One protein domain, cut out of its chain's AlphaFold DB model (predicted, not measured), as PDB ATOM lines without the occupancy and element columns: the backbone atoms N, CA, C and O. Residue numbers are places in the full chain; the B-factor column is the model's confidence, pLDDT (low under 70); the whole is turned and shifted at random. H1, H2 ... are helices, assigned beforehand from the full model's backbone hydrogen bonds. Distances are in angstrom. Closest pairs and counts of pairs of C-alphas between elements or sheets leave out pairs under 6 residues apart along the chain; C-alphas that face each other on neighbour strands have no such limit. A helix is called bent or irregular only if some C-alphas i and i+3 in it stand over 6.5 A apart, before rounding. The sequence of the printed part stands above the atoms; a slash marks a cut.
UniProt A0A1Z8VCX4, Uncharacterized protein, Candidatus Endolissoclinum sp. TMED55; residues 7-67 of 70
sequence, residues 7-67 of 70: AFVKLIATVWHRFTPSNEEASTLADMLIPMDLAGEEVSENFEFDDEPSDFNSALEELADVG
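What this domain is: This is residues 7 to 67 of the 70 residues of an uncharacterized protein of Candidatus Endolissoclinum sp. TMED55 (UniProt A0A1Z8VCX4). An open, elongated chain of three helices, in which the long bent helix H2 runs between the shorter helix H1, which touches its first arm H2a near Val 9 and Ala 26 and is about perpendicular to it, and the helix H3, which stands free at the far end. H1 and the arm H2a make a small corner, while residues 34 to 67, with the second arm H2b and H3, stick out from it as one long tail. The printed part has 61 residues with three named helices, in the order H1, H2, H3, and no named strand; the class is all helix. It is extended, with a radius of gyration of the C-alphas of 18.4 A and spans of 50 by 26 by 21 A.

Where its parts are: H1, residues 7 to 17, begins at C-alpha 7 at (255.427, 308.981, 299.550) and is 15.1 A long from first to last C-alpha. H2, residues 23 to 46, was assigned as one helix by its hydrogen bonds but is bent: C-alphas 32 and 35 are 6.9 A apart. Its arm H2a, residues 23 to 32, is 14.2 A long and begins at C-alpha 23 at (256.239, 302.624, 293.558). Its arm H2b, residues 35 to 46, is 16.9 A long. H3, residues 53 to 65, is 19.5 A long and ends at C-alpha 65 at (292.966, 323.221, 322.814).

How they stand to each other: H1 and H2a touch, their closest C-alphas being those of Val 9 and Ala 26, 5.9 A apart. Their lines are about perpendicular, at 85 degrees. H2a and H2b stand at a steep tilt of 44 degrees. H2b and H3 are apart, and so are H1 and H3. Every O i to N i+4 pair is within hydrogen-bond range in H1, H2a and H2b; in H3 it is 8 of 9.

The domain as a whole: The two C-alphas farthest apart, those of Asn 23 and Asp 65, are 51.3 A apart. The printed part has no cut. The link from H1 to H2 is tight, with 5 residues, and that from H2 to H3 is short, with 6. The mean pLDDT of the printed part is 77.5, and residues 43 to 67 are under 70.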
ATOM      1  N   ALA A   7     255.716 307.631 300.028       91.62
ATOM      2  CA  ALA A   7     255.427 308.981 299.550       91.62
ATOM      3  C   ALA A   7     256.542 309.963 299.936       91.62
ATOM      4  O   ALA A   7     256.951 310.778 299.107       91.62
ATOM      5  N   PHE A   8     257.080 309.837 301.152       91.12
ATOM      6  CA  PHE A   8     258.220 310.625 301.619       91.12
ATOM      7  C   PHE A   8     259.470 310.392 300.760       91.12
ATOM      8  O   PHE A   8     260.071 311.347 300.265       91.12
ATOM      9  N   VAL A   9     259.812 309.130 300.477       90.81
ATOM     10  CA  VAL A   9     260.956 308.784 299.616       90.81
ATOM     11  C   VAL A   9     260.808 309.388 298.219       90.81
ATOM     12  O   VAL A   9     261.759 309.950 297.673       90.81
ATOM     13  N   LYS A  10     259.604 309.337 297.640       92.38
ATOM     14  CA  LYS A  10     259.328 309.954 296.335       92.38
ATOM     15  C   LYS A  10     259.487 311.467 296.352       92.38
ATOM     16  O   LYS A  10     260.011 312.026 295.386       92.38
ATOM     17  N   LEU A  11     259.043 312.119 297.424       91.38
ATOM     18  CA  LEU A  11     259.190 313.558 297.597       91.38
ATOM     19  C   LEU A  11     260.674 313.944 297.640       91.38
ATOM     20  O   LEU A  11     261.110 314.755 296.824       91.38
ATOM     21  N   ILE A  12     261.462 313.312 298.514       89.88
ATOM     22  CA  ILE A  12     262.901 313.586 298.662       89.88
ATOM     23  C   ILE A  12     263.650 313.313 297.353       89.88
ATOM     24  O   ILE A  12     264.406 314.166 296.890       89.88
ATOM     25  N   ALA A  13     263.400 312.169 296.705       88.38
ATOM     26  CA  ALA A  13     264.038 311.821 295.435       88.38
ATOM     27  C   ALA A  13     263.746 312.856 294.334       88.38
ATOM     28  O   ALA A  13     264.641 313.232 293.571       88.38
ATOM     29  N   THR A  14     262.521 313.386 294.304       89.25
ATOM     30  CA  THR A  14     262.131 314.436 293.356       89.25
ATOM     31  C   THR A  14     262.869 315.747 293.640       89.25
ATOM     32  O   THR A  14     263.328 316.401 292.702       89.25
ATOM     33  N   VAL A  15     263.028 316.127 294.911       88.44
ATOM     34  CA  VAL A  15     263.713 317.371 295.300       88.44
ATOM     35  C   VAL A  15     265.222 317.282 295.057       88.44
ATOM     36  O   VAL A  15     265.801 318.198 294.473       88.44
ATOM     37  N   TRP A  16     265.871 316.194 295.475       86.81
ATOM     38  CA  TRP A  16     267.335 316.069 295.447       86.81
ATOM     39  C   TRP A  16     267.880 315.588 294.108       86.81
ATOM     40  O   TRP A  16     268.883 316.107 293.623       86.81
ATOM     41  N   HIS A  17     267.216 314.613 293.489       82.62
ATOM     42  CA  HIS A  17     267.736 313.943 292.299       82.62
ATOM     43  C   HIS A  17     266.929 314.230 291.030       82.62
ATOM     44  O   HIS A  17     267.323 313.791 289.951       82.62
ATOM     45  N   ARG A  18     265.828 314.991 291.129       86.94
ATOM     46  CA  ARG A  18     264.954 315.370 290.001       86.94
ATOM     47  C   ARG A  18     264.446 314.175 289.184       86.94
ATOM     48  O   ARG A  18     264.146 314.322 288.001       86.94
ATOM     49  N   PHE A  19     264.323 313.007 289.811       88.31
ATOM     50  CA  PHE A  19     263.647 311.846 289.240       88.31
ATOM     51  C   PHE A  19     262.596 311.328 290.218       88.31
ATOM     52  O   PHE A  19     262.677 311.556 291.424       88.31
ATOM     53  N   THR A  20     261.609 310.614 289.686       87.81
ATOM     54  CA  THR A  20     260.571 309.979 290.496       87.81
ATOM     55  C   THR A  20     260.733 308.463 290.398       87.81
ATOM     56  O   THR A  20     260.475 307.914 289.326       87.81
ATOM     57  N   PRO A  21     261.160 307.780 291.477       89.19
ATOM     58  CA  PRO A  21     261.247 306.324 291.491       89.19
ATOM     59  C   PRO A  21     259.868 305.686 291.300       89.19
ATOM     60  O   PRO A  21     258.824 306.273 291.631       89.19
ATOM     61  N   SER A  22     259.853 304.456 290.788       94.00
ATOM     62  CA  SER A  22     258.633 303.652 290.735       94.00
ATOM     63  C   SER A  22     258.078 303.403 292.148       94.00
ATOM     64  O   SER A  22     258.740 303.640 293.158       94.00
ATOM     65  N   ASN A  23     256.817 302.968 292.250       91.56
ATOM     66  CA  ASN A  23     256.239 302.624 293.558       91.56
ATOM     67  C   ASN A  23     257.006 301.489 294.247       91.56
ATOM     68  O   ASN A  23     257.168 301.538 295.460       91.56
ATOM     69  N   GLU A  24     257.467 300.499 293.482       94.19
ATOM     70  CA  GLU A  24     258.198 299.346 294.007       94.19
ATOM     71  C   GLU A  24     259.553 299.776 294.575       94.19
ATOM     72  O   GLU A  24     259.810 299.572 295.758       94.19
ATOM     73  N   GLU A  25     260.353 300.503 293.788       93.31
ATOM     74  CA  GLU A  25     261.650 301.032 294.230       93.31
ATOM     75  C   GLU A  25     261.506 301.948 295.449       93.31
ATOM     76  O   GLU A  25     262.262 301.830 296.410       93.31
ATOM     77  N   ALA A  26     260.516 302.847 295.437       92.75
ATOM     78  CA  ALA A  26     260.269 303.757 296.550       92.75
ATOM     79  C   ALA A  26     259.817 303.028 297.824       92.75
ATOM     80  O   ALA A  26     260.141 303.477 298.921       92.75
ATOM     81  N   SER A  27     259.078 301.920 297.697       93.25
ATOM     82  CA  SER A  27     258.692 301.087 298.839       93.25
ATOM     83  C   SER A  27     259.905 300.373 299.418       93.25
ATOM     84  O   SER A  27     260.138 300.467 300.614       93.25
ATOM     85  N   THR A  28     260.726 299.749 298.569       94.06
ATOM     86  CA  THR A  28     261.960 299.091 299.011       94.06
ATOM     87  C   THR A  28     262.908 300.077 299.693       94.06
ATOM     88  O   THR A  28     263.487 299.765 300.728       94.06
ATOM     89  N   LEU A  29     263.049 301.289 299.151       91.25
ATOM     90  CA  LEU A  29     263.835 302.359 299.770       91.25
ATOM     91  C   LEU A  29     263.269 302.799 301.122       91.25
ATOM     92  O   LEU A  29     264.045 303.005 302.048       91.25
ATOM     93  N   ALA A  30     261.946 302.925 301.251       92.00
ATOM     94  CA  ALA A  30     261.324 303.253 302.529       92.00
ATOM     95  C   ALA A  30     261.609 302.161 303.570       92.00
ATOM     96  O   ALA A  30     262.090 302.476 304.655       92.00
ATOM     97  N   ASP A  31     261.433 300.889 303.206       92.62
ATOM     98  CA  ASP A  31     261.701 299.751 304.091       92.62
ATOM     99  C   ASP A  31     263.163 299.709 304.562       92.62
ATOM    100  O   ASP A  31     263.438 299.407 305.724       92.62
ATOM    101  N   MET A  32     264.111 300.064 303.686       91.81
ATOM    102  CA  MET A  32     265.533 300.160 304.039       91.81
ATOM    103  C   MET A  32     265.844 301.315 305.003       91.81
ATOM    104  O   MET A  32     266.830 301.237 305.734       91.81
ATOM    105  N   LEU A  33     265.039 302.380 305.004       89.12
ATOM    106  CA  LEU A  33     265.270 303.591 305.796       89.12
ATOM    107  C   LEU A  33     264.538 303.594 307.146       89.12
ATOM    108  O   LEU A  33     264.982 304.286 308.059       89.12
ATOM    109  N   ILE A  34     263.476 302.797 307.315       88.75
ATOM    110  CA  ILE A  34     262.740 302.664 308.588       88.75
ATOM    111  C   ILE A  34     263.662 302.396 309.798       88.75
ATOM    112  O   ILE A  34     263.455 303.022 310.835       88.75
ATOM    113  N   PRO A  35     264.691 301.527 309.724       87.75
ATOM    114  CA  PRO A  35     265.590 301.315 310.858       87.75
ATOM    115  C   PRO A  35     266.379 302.567 311.265       87.75
ATOM    116  O   PRO A  35     266.658 302.740 312.447       87.75
ATOM    117  N   MET A  36     266.731 303.443 310.313       84.94
ATOM    118  CA  MET A  36     267.383 304.724 310.626       84.94
ATOM    119  C   MET A  36     266.413 305.708 311.275       84.94
ATOM    120  O   MET A  36     266.819 306.437 312.171       84.94
ATOM    121  N   ASP A  37     265.156 305.715 310.839       83.19
ATOM    122  CA  ASP A  37     264.104 306.558 311.412       83.19
ATOM    123  C   ASP A  37     263.868 306.222 312.889       83.19
ATOM    124  O   ASP A  37     263.942 307.088 313.754       83.19
ATOM    125  N   LEU A  38     263.713 304.929 313.190       84.00
ATOM    126  CA  LEU A  38     263.527 304.436 314.557       84.00
ATOM    127  C   LEU A  38     264.743 304.716 315.447       84.00
ATOM    128  O   LEU A  38     264.581 305.105 316.599       84.00
ATOM    129  N   ALA A  39     265.956 304.543 314.917       82.75
ATOM    130  CA  ALA A  39     267.174 304.870 315.653       82.75
ATOM    131  C   ALA A  39     267.294 306.381 315.919       82.75
ATOM    132  O   ALA A  39     267.758 306.785 316.982       82.75
ATOM    133  N   GLY A  40     266.875 307.221 314.969       77.38
ATOM    134  CA  GLY A  40     266.824 308.672 315.140       77.38
ATOM    135  C   GLY A  40     265.812 309.099 316.203       77.38
ATOM    136  O   GLY A  40     266.146 309.929 317.044       77.38
ATOM    137  N   GLU A  41     264.620 308.498 316.200       78.75
ATOM    138  CA  GLU A  41     263.574 308.731 317.204       78.75
ATOM    139  C   GLU A  41     264.076 308.345 318.607       78.75
ATOM    140  O   GLU A  41     264.055 309.180 319.509       78.75
ATOM    141  N   GLU A  42     264.664 307.154 318.765       73.88
ATOM    142  CA  GLU A  42     265.236 306.683 320.037       73.88
ATOM    143  C   GLU A  42     266.351 307.602 320.557       73.88
ATOM    144  O   GLU A  42     266.411 307.908 321.750       73.88
ATOM    145  N   VAL A  43     267.227 308.081 319.670       68.12
ATOM    146  CA  VAL A  43     268.254 309.059 320.042       68.12
ATOM    147  C   VAL A  43     267.606 310.383 320.436       68.12
ATOM    148  O   VAL A  43     267.995 310.933 321.454       68.12
ATOM    149  N   SER A  44     266.608 310.873 319.695       68.00
ATOM    150  CA  SER A  44     265.939 312.152 319.976       68.00
ATOM    151  C   SER A  44     265.141 312.161 321.282       68.00
ATOM    152  O   SER A  44     265.095 313.184 321.953       68.00
ATOM    153  N   GLU A  45     264.566 311.024 321.681       65.75
ATOM    154  CA  GLU A  45     263.862 310.884 322.961       65.75
ATOM    155  C   GLU A  45     264.820 310.909 324.162       65.75
ATOM    156  O   GLU A  45     264.414 311.259 325.269       65.75
ATOM    157  N   ASN A  46     266.090 310.551 323.944       59.88
ATOM    158  CA  ASN A  46     267.136 310.533 324.970       59.88
ATOM    159  C   ASN A  46     268.147 311.688 324.831       59.88
ATOM    160  O   ASN A  46     269.020 311.839 325.685       59.88
ATOM    161  N   PHE A  47     268.036 312.497 323.774       54.91
ATOM    162  CA  PHE A  47     268.768 313.743 323.584       54.91
ATOM    163  C   PHE A  47     267.879 314.902 324.036       54.91
ATOM    164  O   PHE A  47     267.089 315.447 323.266       54.91
ATOM    165  N   GLU A  48     268.055 315.344 325.280       57.72
ATOM    166  CA  GLU A  48     267.845 316.760 325.561       57.72
ATOM    167  C   GLU A  48     268.925 317.506 324.766       57.72
ATOM    168  O   GLU A  48     270.098 317.492 325.131       57.72
ATOM    169  N   PHE A  49     268.560 318.102 323.626       57.00
ATOM    170  CA  PHE A  49     269.363 319.164 323.018       57.00
ATOM    171  C   PHE A  49     269.301 320.372 323.971       57.00
ATOM    172  O   PHE A  49     268.570 321.327 323.724       57.00
ATOM    173  N   ASP A  50     270.015 320.286 325.092       53.16
ATOM    174  CA  ASP A  50     270.235 321.382 326.044       53.16
ATOM    175  C   ASP A  50     271.516 322.155 325.705       53.16
ATOM    176  O   ASP A  50     272.163 322.724 326.573       53.16
ATOM    177  N   ASP A  51     271.900 322.162 324.431       56.31
ATOM    178  CA  ASP A  51     273.001 322.983 323.958       56.31
ATOM    179  C   ASP A  51     272.398 324.232 323.313       56.31
ATOM    180  O   ASP A  51     271.970 324.241 322.148       56.31
ATOM    181  N   GLU A  52     272.339 325.314 324.093       58.09
ATOM    182  CA  GLU A  52     272.180 326.646 323.524       58.09
ATOM    183  C   GLU A  52     273.327 326.877 322.513       58.09
ATOM    184  O   GLU A  52     274.404 326.291 322.629       58.09
ATOM    185  N   PRO A  53     273.174 327.751 321.500       58.28
ATOM    186  CA  PRO A  53     274.223 327.998 320.498       58.28
ATOM    187  C   PRO A  53     275.616 328.342 321.070       58.28
ATOM    188  O   PRO A  53     276.610 328.292 320.343       58.28
ATOM    189  N   SER A  54     275.696 328.721 322.349       58.91
ATOM    190  CA  SER A  54     276.925 328.902 323.122       58.91
ATOM    191  C   SER A  54     277.759 327.630 323.280       58.91
ATOM    192  O   SER A  54     278.984 327.724 323.215       58.91
ATOM    193  N   ASP A  55     277.138 326.461 323.428       64.06
ATOM    194  CA  ASP A  55     277.840 325.205 323.730       64.06
ATOM    195  C   ASP A  55     278.600 324.665 322.518       64.06
ATOM    196  O   ASP A  55     279.658 324.054 322.655       64.06
ATOM    197  N   PHE A  56     278.164 325.026 321.309       64.25
ATOM    198  CA  PHE A  56     278.915 324.760 320.083       64.25
ATOM    199  C   PHE A  56     280.249 325.522 320.027       64.25
ATOM    200  O   PHE A  56     281.262 324.969 319.600       64.25
ATOM    201  N   ASN A  57     280.272 326.789 320.461       65.19
ATOM    202  CA  ASN A  57     281.512 327.572 320.497       65.19
ATOM    203  C   ASN A  57     282.455 327.061 321.592       65.19
ATOM    204  O   ASN A  57     283.652 326.940 321.342       65.19
ATOM    205  N   SER A  58     281.915 326.696 322.759       65.75
ATOM    206  CA  SER A  58     282.688 326.077 323.843       65.75
ATOM    207  C   SER A  58     283.291 324.733 323.416       65.75
ATOM    208  O   SER A  58     284.479 324.504 323.618       65.75
ATOM    209  N   ALA A  59     282.520 323.876 322.736       67.50
ATOM    210  CA  ALA A  59     283.007 322.600 322.210       67.50
ATOM    211  C   ALA A  59     284.073 322.775 321.109       67.50
ATOM    212  O   ALA A  59     285.003 321.973 321.004       67.50
ATOM    213  N   LEU A  60     283.970 323.830 320.289       68.06
ATOM    214  CA  LEU A  60     285.000 324.186 319.306       68.06
ATOM    215  C   LEU A  60     286.297 324.672 319.963       68.06
ATOM    216  O   LEU A  60     287.374 324.310 319.489       68.06
ATOM    217  N   GLU A  61     286.210 325.473 321.028       68.25
ATOM    218  CA  GLU A  61     287.379 325.902 321.807       68.25
ATOM    219  C   GLU A  61     288.049 324.712 322.507       68.25
ATOM    220  O   GLU A  61     289.270 324.578 322.449       68.25
ATOM    221  N   GLU A  62     287.266 323.791 323.072       65.94
ATOM    222  CA  GLU A  62     287.778 322.589 323.738       65.94
ATOM    223  C   GLU A  62     288.459 321.620 322.751       65.94
ATOM    224  O   GLU A  62     289.523 321.074 323.043       65.94
ATOM    225  N   LEU A  63     287.927 321.464 321.532       62.41
ATOM    226  CA  LEU A  63     288.578 320.700 320.457       62.41
ATOM    227  C   LEU A  63     289.845 321.380 319.914       62.41
ATOM    228  O   LEU A  63     290.778 320.689 319.494       62.41
ATOM    229  N   ALA A  64     289.888 322.713 319.903       62.97
ATOM    230  CA  ALA A  64     291.056 323.469 319.461       62.97
ATOM    231  C   ALA A  64     292.225 323.364 320.457       62.97
ATOM    232  O   ALA A  64     293.378 323.288 320.028       62.97
ATOM    233  N   ASP A  65     291.942 323.290 321.760       59.16
ATOM    234  CA  ASP A  65     292.966 323.221 322.814       59.16
ATOM    235  C   ASP A  65     293.689 321.855 322.854       59.16
ATOM    236  O   ASP A  65     294.862 321.751 323.217       59.16
ATOM    237  N   VAL A  66     293.044 320.788 322.365       58.19
ATOM    238  CA  VAL A  66     293.653 319.445 322.246       58.19
ATOM    239  C   VAL A  66     294.672 319.362 321.092       58.19
ATOM    240  O   VAL A  66     295.489 318.442 321.045       58.19
ATOM    241  N   GLY A  67     294.685 320.337 320.176       53.75
ATOM    242  CA  GLY A  67     295.647 320.420 319.070       53.75
ATOM    243  C   GLY A  67     296.945 321.176 319.382       53.75
ATOM    244  O   GLY A  67     297.774 321.324 318.484       53.75
TER     245      GLY A  67